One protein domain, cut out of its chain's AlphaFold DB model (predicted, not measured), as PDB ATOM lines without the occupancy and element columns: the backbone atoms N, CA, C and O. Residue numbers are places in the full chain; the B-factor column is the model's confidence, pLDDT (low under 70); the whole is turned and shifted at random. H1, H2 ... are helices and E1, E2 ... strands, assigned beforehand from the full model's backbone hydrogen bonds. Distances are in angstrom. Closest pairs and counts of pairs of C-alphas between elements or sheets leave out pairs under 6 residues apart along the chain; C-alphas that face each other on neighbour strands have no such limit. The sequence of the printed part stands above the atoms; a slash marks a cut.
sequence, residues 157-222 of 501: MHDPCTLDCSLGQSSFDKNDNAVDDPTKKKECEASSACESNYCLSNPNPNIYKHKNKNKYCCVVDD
ATOM      1  N   MET A 157     113.951 123.750 105.868       64.50
ATOM      2  CA  MET A 157     112.714 122.996 105.716       64.50
ATOM      3  C   MET A 157     112.314 122.342 107.047       64.50
ATOM      4  O   MET A 157     113.159 121.707 107.681       64.50
ATOM      5  N   HIS A 158     111.051 122.492 107.463       62.25
ATOM      6  CA  HIS A 158     110.546 121.964 108.740       62.25
ATOM      7  C   HIS A 158     110.569 120.430 108.804       62.25
ATOM      8  O   HIS A 158     110.894 119.871 109.851       62.25
ATOM      9  N   ASP A 159     110.251 119.765 107.691       64.88
ATOM     10  CA  ASP A 159     110.333 118.313 107.546       64.88
ATOM     11  C   ASP A 159     111.018 117.951 106.216       64.88
ATOM     12  O   ASP A 159     110.459 118.193 105.143       64.88
ATOM     13  N   PRO A 160     112.229 117.372 106.245       63.75
ATOM     14  CA  PRO A 160     112.954 117.012 105.033       63.75
ATOM     15  C   PRO A 160     112.322 115.870 104.235       63.75
ATOM     16  O   PRO A 160     112.671 115.699 103.070       63.75
ATOM     17  N   CYS A 161     111.395 115.104 104.818       69.00
ATOM     18  CA  CYS A 161     110.673 114.045 104.113       69.00
ATOM     19  C   CYS A 161     109.569 114.577 103.186       69.00
ATOM     20  O   CYS A 161     109.071 113.832 102.349       69.00
ATOM     21  N   THR A 162     109.211 115.862 103.289       72.81
ATOM     22  CA  THR A 162     108.200 116.502 102.428       72.81
ATOM     23  C   THR A 162     108.726 116.766 101.001       72.81
ATOM     24  O   THR A 162     107.958 117.124 100.116       72.81
ATOM     25  N   LEU A 163     110.025 116.573 100.737       77.50
ATOM     26  CA  LEU A 163     110.621 116.700  99.404       77.50
ATOM     27  C   LEU A 163     111.208 115.356  98.949       77.50
ATOM     28  O   LEU A 163     112.224 114.916  99.487       77.50
ATOM     29  N   ASP A 164     110.628 114.738  97.915       77.50
ATOM     30  CA  ASP A 164     111.136 113.489  97.339       77.50
ATOM     31  C   ASP A 164     111.452 113.641  95.845       77.50
ATOM     32  O   ASP A 164     110.584 113.727  94.979       77.50
ATOM     33  N   CYS A 165     112.746 113.631  95.528       78.62
ATOM     34  CA  CYS A 165     113.234 113.708  94.151       78.62
ATOM     35  C   CYS A 165     113.021 112.399  93.361       78.62
ATOM     36  O   CYS A 165     113.162 112.388  92.138       78.62
ATOM     37  N   SER A 166     112.716 111.290  94.042       79.94
ATOM     38  CA  SER A 166     112.435 109.981  93.433       79.94
ATOM     39  C   SER A 166     111.074 109.973  92.735       79.94
ATOM     40  O   SER A 166     110.898 109.281  91.736       79.94
ATOM     41  N   LEU A 167     110.144 110.790  93.235       79.06
ATOM     42  CA  LEU A 167     108.796 110.975  92.699       79.06
ATOM     43  C   LEU A 167     108.745 112.061  91.613       79.06
ATOM     44  O   LEU A 167     107.690 112.398  91.108       79.06
ATOM     45  N   GLY A 168     109.879 112.630  91.210       81.88
ATOM     46  CA  GLY A 168     109.928 113.635  90.152       81.88
ATOM     47  C   GLY A 168     111.024 114.650  90.409       81.88
ATOM     48  O   GLY A 168     111.162 115.162  91.519       81.88
ATOM     49  N   GLN A 169     111.820 114.931  89.377       84.81
ATOM     50  CA  GLN A 169     112.895 115.909  89.464       84.81
ATOM     51  C   GLN A 169     113.181 116.569  88.116       84.81
ATOM     52  O   GLN A 169     113.049 115.945  87.064       84.81
ATOM     53  N   SER A 170     113.678 117.800  88.164       84.94
ATOM     54  CA  SER A 170     114.315 118.472  87.028       84.94
ATOM     55  C   SER A 170     115.583 119.185  87.505       84.94
ATOM     56  O   SER A 170     115.665 119.631  88.648       84.94
ATOM     57  N   SER A 171     116.612 119.248  86.661       84.62
ATOM     58  CA  SER A 171     117.902 119.865  87.005       84.62
ATOM     59  C   SER A 171     118.042 121.221  86.321       84.62
ATOM     60  O   SER A 171     117.645 121.359  85.162       84.62
ATOM     61  N   PHE A 172     118.641 122.192  87.013       76.62
ATOM     62  CA  PHE A 172     118.938 123.518  86.468       76.62
ATOM     63  C   PHE A 172     120.401 123.921  86.708       76.62
ATOM     64  O   PHE A 172     121.040 123.473  87.666       76.62
ATOM     65  N   ASP A 173     120.940 124.761  85.824       67.50
ATOM     66  CA  ASP A 173     122.324 125.231  85.887       67.50
ATOM     67  C   ASP A 173     122.428 126.552  86.660       67.50
ATOM     68  O   ASP A 173     121.645 127.475  86.474       67.50
ATOM     69  N   LYS A 174     123.427 126.649  87.543       60.84
ATOM     70  CA  LYS A 174     123.597 127.743  88.521       60.84
ATOM     71  C   LYS A 174     124.203 129.039  87.960       60.84
ATOM     72  O   LYS A 174     124.564 129.914  88.741       60.84
ATOM     73  N   ASN A 175     124.401 129.133  86.646       55.50
ATOM     74  CA  ASN A 175     125.205 130.206  86.050       55.50
ATOM     75  C   ASN A 175     124.461 131.537  85.884       55.50
ATOM     76  O   ASN A 175     125.115 132.546  85.638       55.50
ATOM     77  N   ASP A 176     123.147 131.563  86.095       46.59
ATOM     78  CA  ASP A 176     122.388 132.798  86.245       46.59
ATOM     79  C   ASP A 176     122.028 132.994  87.719       46.59
ATOM     80  O   ASP A 176     121.620 132.061  88.407       46.59
ATOM     81  N   ASN A 177     122.146 134.224  88.217       48.12
ATOM     82  CA  ASN A 177     121.769 134.622  89.581       48.12
ATOM     83  C   ASN A 177     120.243 134.541  89.845       48.12
ATOM     84  O   ASN A 177     119.719 135.253  90.700       48.12
ATOM     85  N   ALA A 178     119.517 133.704  89.103       47.00
ATOM     86  CA  ALA A 178     118.102 133.439  89.262       47.00
ATOM     87  C   ALA A 178     117.934 132.155  90.085       47.00
ATOM     88  O   ALA A 178     118.185 131.049  89.617       47.00
ATOM     89  N   VAL A 179     117.511 132.319  91.338       57.53
ATOM     90  CA  VAL A 179     117.185 131.220  92.263       57.53
ATOM     91  C   VAL A 179     115.958 130.414  91.800       57.53
ATOM     92  O   VAL A 179     115.741 129.320  92.302       57.53
ATOM     93  N   ASP A 180     115.232 130.873  90.777       63.28
ATOM     94  CA  ASP A 180     114.094 130.158  90.206       63.28
ATOM     95  C   ASP A 180     114.082 130.194  88.672       63.28
ATOM     96  O   ASP A 180     113.758 131.223  88.080       63.28
ATOM     97  N   ASP A 181     114.382 129.064  88.018       73.50
ATOM     98  CA  ASP A 181     114.076 128.869  86.597       73.50
ATOM     99  C   ASP A 181     112.645 128.305  86.464       73.50
ATOM    100  O   ASP A 181     112.405 127.112  86.714       73.50
ATOM    101  N   PRO A 182     111.662 129.128  86.050       77.31
ATOM    102  CA  PRO A 182     110.267 128.712  85.968       77.31
ATOM    103  C   PRO A 182     110.026 127.628  84.910       77.31
ATOM    104  O   PRO A 182     109.011 126.934  84.977       77.31
ATOM    105  N   THR A 183     110.919 127.467  83.929       81.75
ATOM    106  CA  THR A 183     110.775 126.431  82.897       81.75
ATOM    107  C   THR A 183     111.118 125.055  83.448       81.75
ATOM    108  O   THR A 183     110.346 124.111  83.279       81.75
ATOM    109  N   LYS A 184     112.213 124.959  84.207       83.88
ATOM    110  CA  LYS A 184     112.627 123.728  84.885       83.88
ATOM    111  C   LYS A 184     111.672 123.332  85.994       83.88
ATOM    112  O   LYS A 184     111.363 122.148  86.125       83.88
ATOM    113  N   LYS A 185     111.120 124.299  86.725       85.56
ATOM    114  CA  LYS A 185     110.054 124.028  87.695       85.56
ATOM    115  C   LYS A 185     108.849 123.347  87.036       85.56
ATOM    116  O   LYS A 185     108.448 122.274  87.478       85.56
ATOM    117  N   LYS A 186     108.347 123.898  85.925       85.75
ATOM    118  CA  LYS A 186     107.227 123.313  85.167       85.75
ATOM    119  C   LYS A 186     107.536 121.934  84.585       85.75
ATOM    120  O   LYS A 186     106.641 121.105  84.506       85.75
ATOM    121  N   GLU A 187     108.781 121.677  84.189       87.06
ATOM    122  CA  GLU A 187     109.216 120.356  83.711       87.06
ATOM    123  C   GLU A 187     109.069 119.282  84.803       87.06
ATOM    124  O   GLU A 187     108.630 118.171  84.521       87.06
ATOM    125  N   CYS A 188     109.366 119.628  86.059       85.50
ATOM    126  CA  CYS A 188     109.139 118.742  87.201       85.50
ATOM    127  C   CYS A 188     107.642 118.578  87.508       85.50
ATOM    128  O   CYS A 188     107.183 117.456  87.708       85.50
ATOM    129  N   GLU A 189     106.875 119.673  87.481       86.81
ATOM    130  CA  GLU A 189     105.423 119.661  87.727       86.81
ATOM    131  C   GLU A 189     104.641 118.887  86.651       86.81
ATOM    132  O   GLU A 189     103.578 118.353  86.937       86.81
ATOM    133  N   ALA A 190     105.161 118.803  85.422       85.81
ATOM    134  CA  ALA A 190     104.564 118.042  84.322       85.81
ATOM    135  C   ALA A 190     104.913 116.541  84.348       85.81
ATOM    136  O   ALA A 190     104.403 115.773  83.529       85.81
ATOM    137  N   SER A 191     105.802 116.110  85.247       83.44
ATOM    138  CA  SER A 191     106.187 114.707  85.372       83.44
ATOM    139  C   SER A 191     105.039 113.885  85.953       83.44
ATOM    140  O   SER A 191     104.574 114.155  87.055       83.44
ATOM    141  N   SER A 192     104.654 112.800  85.274       83.44
ATOM    142  CA  SER A 192     103.614 111.878  85.756       83.44
ATOM    143  C   SER A 192     103.978 111.149  87.053       83.44
ATOM    144  O   SER A 192     103.120 110.509  87.651       83.44
ATOM    145  N   ALA A 193     105.250 111.185  87.462       82.31
ATOM    146  CA  ALA A 193     105.690 110.622  88.733       82.31
ATOM    147  C   ALA A 193     105.297 111.509  89.930       82.31
ATOM    148  O   ALA A 193     105.181 110.994  91.042       82.31
ATOM    149  N   CYS A 194     105.092 112.815  89.707       83.25
ATOM    150  CA  CYS A 194     104.831 113.776  90.771       83.25
ATOM    151  C   CYS A 194     103.326 113.961  90.962       83.25
ATOM    152  O   CYS A 194     102.696 114.773  90.287       83.25
ATOM    153  N   GLU A 195     102.746 113.210  91.896       82.56
ATOM    154  CA  GLU A 195     101.297 113.201  92.135       82.56
ATOM    155  C   GLU A 195     100.750 114.573  92.570       82.56
ATOM    156  O   GLU A 195      99.694 115.000  92.099       82.56
ATOM    157  N   SER A 196     101.504 115.318  93.386       79.50
ATOM    158  CA  SER A 196     101.113 116.654  93.860       79.50
ATOM    159  C   SER A 196     101.152 117.732  92.772       79.50
ATOM    160  O   SER A 196     100.651 118.840  92.982       79.50
ATOM    161  N   ASN A 197     101.759 117.438  91.612       85.69
ATOM    162  CA  ASN A 197     102.057 118.396  90.543       85.69
ATOM    163  C   ASN A 197     102.740 119.676  91.061       85.69
ATOM    164  O   ASN A 197     102.573 120.747  90.477       85.69
ATOM    165  N   TYR A 198     103.469 119.590  92.178       86.12
ATOM    166  CA  TYR A 198     104.132 120.722  92.809       86.12
ATOM    167  C   TYR A 198     105.591 120.400  93.090       86.12
ATOM    168  O   TYR A 198     105.901 119.422  93.768       86.12
ATOM    169  N   CYS A 199     106.494 121.245  92.593       86.62
ATOM    170  CA  CYS A 199     107.926 121.049  92.775       86.62
ATOM    171  C   CYS A 199     108.606 122.263  93.403       86.62
ATOM    172  O   CYS A 199     108.314 123.415  93.070       86.62
ATOM    173  N   LEU A 200     109.574 121.989  94.277       83.56
ATOM    174  CA  LEU A 200     110.394 122.998  94.942       83.56
ATOM    175  C   LEU A 200     111.877 122.700  94.759       83.56
ATOM    176  O   LEU A 200     112.293 121.546  94.630       83.56
ATOM    177  N   SER A 201     112.687 123.755  94.715       79.19
ATOM    178  CA  SER A 201     114.140 123.617  94.685       79.19
ATOM    179  C   SER A 201     114.636 123.111  96.037       79.19
ATOM    180  O   SER A 201     114.166 123.574  97.075       79.19
ATOM    181  N   ASN A 202     115.621 122.215  96.045       70.06
ATOM    182  CA  ASN A 202     116.242 121.764  97.292       70.06
ATOM    183  C   ASN A 202     116.962 122.938  98.007       70.06
ATOM    184  O   ASN A 202     117.998 123.393  97.504       70.06
ATOM    185  N   PRO A 203     116.467 123.417  99.168       56.88
ATOM    186  CA  PRO A 203     116.936 124.657  99.794       56.88
ATOM    187  C   PRO A 203     118.322 124.523 100.440       56.88
ATOM    188  O   PRO A 203     119.042 125.513 100.561       56.88
ATOM    189  N   ASN A 204     118.741 123.314 100.849       56.06
ATOM    190  CA  ASN A 204     120.043 123.123 101.492       56.06
ATOM    191  C   ASN A 204     120.702 121.782 101.126       56.06
ATOM    192  O   ASN A 204     120.542 120.773 101.819       56.06
ATOM    193  N   PRO A 205     121.534 121.769 100.077       54.66
ATOM    194  CA  PRO A 205     122.163 120.546  99.607       54.66
ATOM    195  C   PRO A 205     123.362 120.079 100.450       54.66
ATOM    196  O   PRO A 205     124.012 119.098 100.085       54.66
ATOM    197  N   ASN A 206     123.717 120.812 101.510       51.41
ATOM    198  CA  ASN A 206     124.803 120.439 102.417       51.41
ATOM    199  C   ASN A 206     124.289 119.669 103.650       51.41
ATOM    200  O   ASN A 206     125.049 118.897 104.222       51.41
ATOM    201  N   ILE A 207     123.015 119.835 104.035       52.31
ATOM    202  CA  ILE A 207     122.375 119.078 105.130       52.31
ATOM    203  C   ILE A 207     121.715 117.803 104.587       52.31
ATOM    204  O   ILE A 207     121.823 116.730 105.174       52.31
ATOM    205  N   TYR A 208     121.090 117.900 103.414       55.44
ATOM    206  CA  TYR A 208     120.376 116.800 102.779       55.44
ATOM    207  C   TYR A 208     121.205 116.301 101.593       55.44
ATOM    208  O   TYR A 208     121.338 117.012 100.601       55.44
ATOM    209  N   LYS A 209     121.841 115.125 101.761       49.34
ATOM    210  CA  LYS A 209     122.756 114.413 100.833       49.34
ATOM    211  C   LYS A 209     123.077 115.170  99.528       49.34
ATOM    212  O   LYS A 209     122.244 115.260  98.632       49.34
ATOM    213  N   HIS A 210     124.349 115.549  99.367       50.59
ATOM    214  CA  HIS A 210     125.008 116.208  98.219       50.59
ATOM    215  C   HIS A 210     124.605 115.802  96.771       50.59
ATOM    216  O   HIS A 210     125.036 116.465  95.830       50.59
ATOM    217  N   LYS A 211     123.803 114.751  96.552       51.69
ATOM    218  CA  LYS A 211     123.376 114.239  95.236       51.69
ATOM    219  C   LYS A 211     122.310 115.090  94.520       51.69
ATOM    220  O   LYS A 211     122.099 114.888  93.325       51.69
ATOM    221  N   ASN A 212     121.674 116.045  95.207       56.25
ATOM    222  CA  ASN A 212     120.561 116.845  94.666       56.25
ATOM    223  C   ASN A 212     120.824 118.363  94.696       56.25
ATOM    224  O   ASN A 212     119.918 119.154  94.951       56.25
ATOM    225  N   LYS A 213     122.074 118.783  94.457       62.28
ATOM    226  CA  LYS A 213     122.413 120.196  94.213       62.28
ATOM    227  C   LYS A 213     121.750 120.655  92.907       62.28
ATOM    228  O   LYS A 213     121.923 119.990  91.893       62.28
ATOM    229  N   ASN A 214     121.038 121.783  92.946       72.62
ATOM    230  CA  ASN A 214     120.409 122.444  91.788       72.62
ATOM    231  C   ASN A 214     119.343 121.597  91.074       72.62
ATOM    232  O   ASN A 214     119.304 121.508  89.846       72.62
ATOM    233  N   LYS A 215     118.484 120.946  91.857       78.19
ATOM    234  CA  LYS A 215     117.336 120.213  91.332       78.19
ATOM    235  C   LYS A 215     116.047 120.731  91.948       78.19
ATOM    236  O   LYS A 215     116.024 121.053  93.141       78.19
ATOM    237  N   TYR A 216     115.000 120.773  91.137       83.19
ATOM    238  CA  TYR A 216     113.624 120.767  91.606       83.19
ATOM    239  C   TYR A 216     113.235 119.334  91.920       83.19
ATOM    240  O   TYR A 216     113.585 118.428  91.165       83.19
ATOM    241  N   CYS A 217     112.533 119.144  93.025       83.19
ATOM    242  CA  CYS A 217     112.038 117.848  93.451       83.19
ATOM    243  C   CYS A 217     110.552 117.943  93.780       83.19
ATOM    244  O   CYS A 217     110.071 119.012  94.168       83.19
ATOM    245  N   CYS A 218     109.848 116.830  93.602       85.38
ATOM    246  CA  CYS A 218     108.429 116.740  93.898       85.38
ATOM    247  C   CYS A 218     108.176 116.924  95.398       85.38
ATOM    248  O   CYS A 218     108.900 116.386  96.243       85.38
ATOM    249  N   VAL A 219     107.153 117.704  95.721       83.62
ATOM    250  CA  VAL A 219     106.703 117.923  97.092       83.62
ATOM    251  C   VAL A 219     105.657 116.873  97.431       83.62
ATOM    252  O   VAL A 219     104.667 116.749  96.720       83.62
ATOM    253  N   VAL A 220     105.859 116.141  98.519       79.81
ATOM    254  CA  VAL A 220     104.880 115.194  99.060       79.81
ATOM    255  C   VAL A 220     104.115 115.904 100.166       79.81
ATOM    256  O   VAL A 220     104.598 116.022 101.289       79.81
ATOM    257  N   ASP A 221     102.932 116.422  99.849       74.94
ATOM    258  CA  ASP A 221     102.108 117.217 100.763       74.94
ATOM    259  C   ASP A 221     100.993 116.419 101.462       74.94
ATOM    260  O   ASP A 221     100.008 116.989 101.933       74.94
ATOM    261  N   ASP A 222     101.213 115.113 101.628       64.31
ATOM    262  CA  ASP A 222     100.294 114.167 102.280       64.31
ATOM    263  C   ASP A 222     100.240 114.308 103.817       64.31
ATOM    264  O   ASP A 222      99.346 113.770 104.480       64.31
TER     265      ASP A 222
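Overview. This is residues 157 to 222 of the 501 residues of the protein "Hypothetical protein" of Aplanochytrium stocchinoi (UniProt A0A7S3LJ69). With little regular structure, this is a small sheet of three strands with one short helix, H1, over a face and loops around them. The 66 printed residues hold E1, H1, E2 and E3 in that order, 25 residues in named elements, of mixed class. The antiparallel sheet runs E1, E3, E2; the whole is compact, radius of gyration of the C-alphas 11.1 A, spans 33 by 26 by 18 A.

Along the chain. E1, residues 163 to 171, begins at C-alpha (110.621, 116.700, 99.404), spans 14.7 A and bends by 97 degrees at residue 167. H1 is residues 182 to 189, 10.4 A; E2 199 to 201, 7.0 A; E3 215 to 219, 12.3 A, ending at C-alpha (106.703, 117.923, 97.092).

Arrangement. E1 and E3 have N 170 and O 216 at 3.1 A, within hydrogen-bond range; the hairpin E2 and E3 has N 217 and O 200 at 2.9 A. E1, H1, E2 form a split strand-helix-strand unit, two same-way strands joined through a helix with E3 between them, its crossover right-handed. H1, every O i to N i+4 pair within range, is on the sheet at a height of 7.8 A, its closest C-alpha pair with E3 Lys 185 and Tyr 216, 6.2 A.

Size, cuts and confidence. The printed part has no cut; the E2 to E3 link is long. The pLDDT is under 70 at residues 157 to 161, 173 to 180, 203 to 213 and 222.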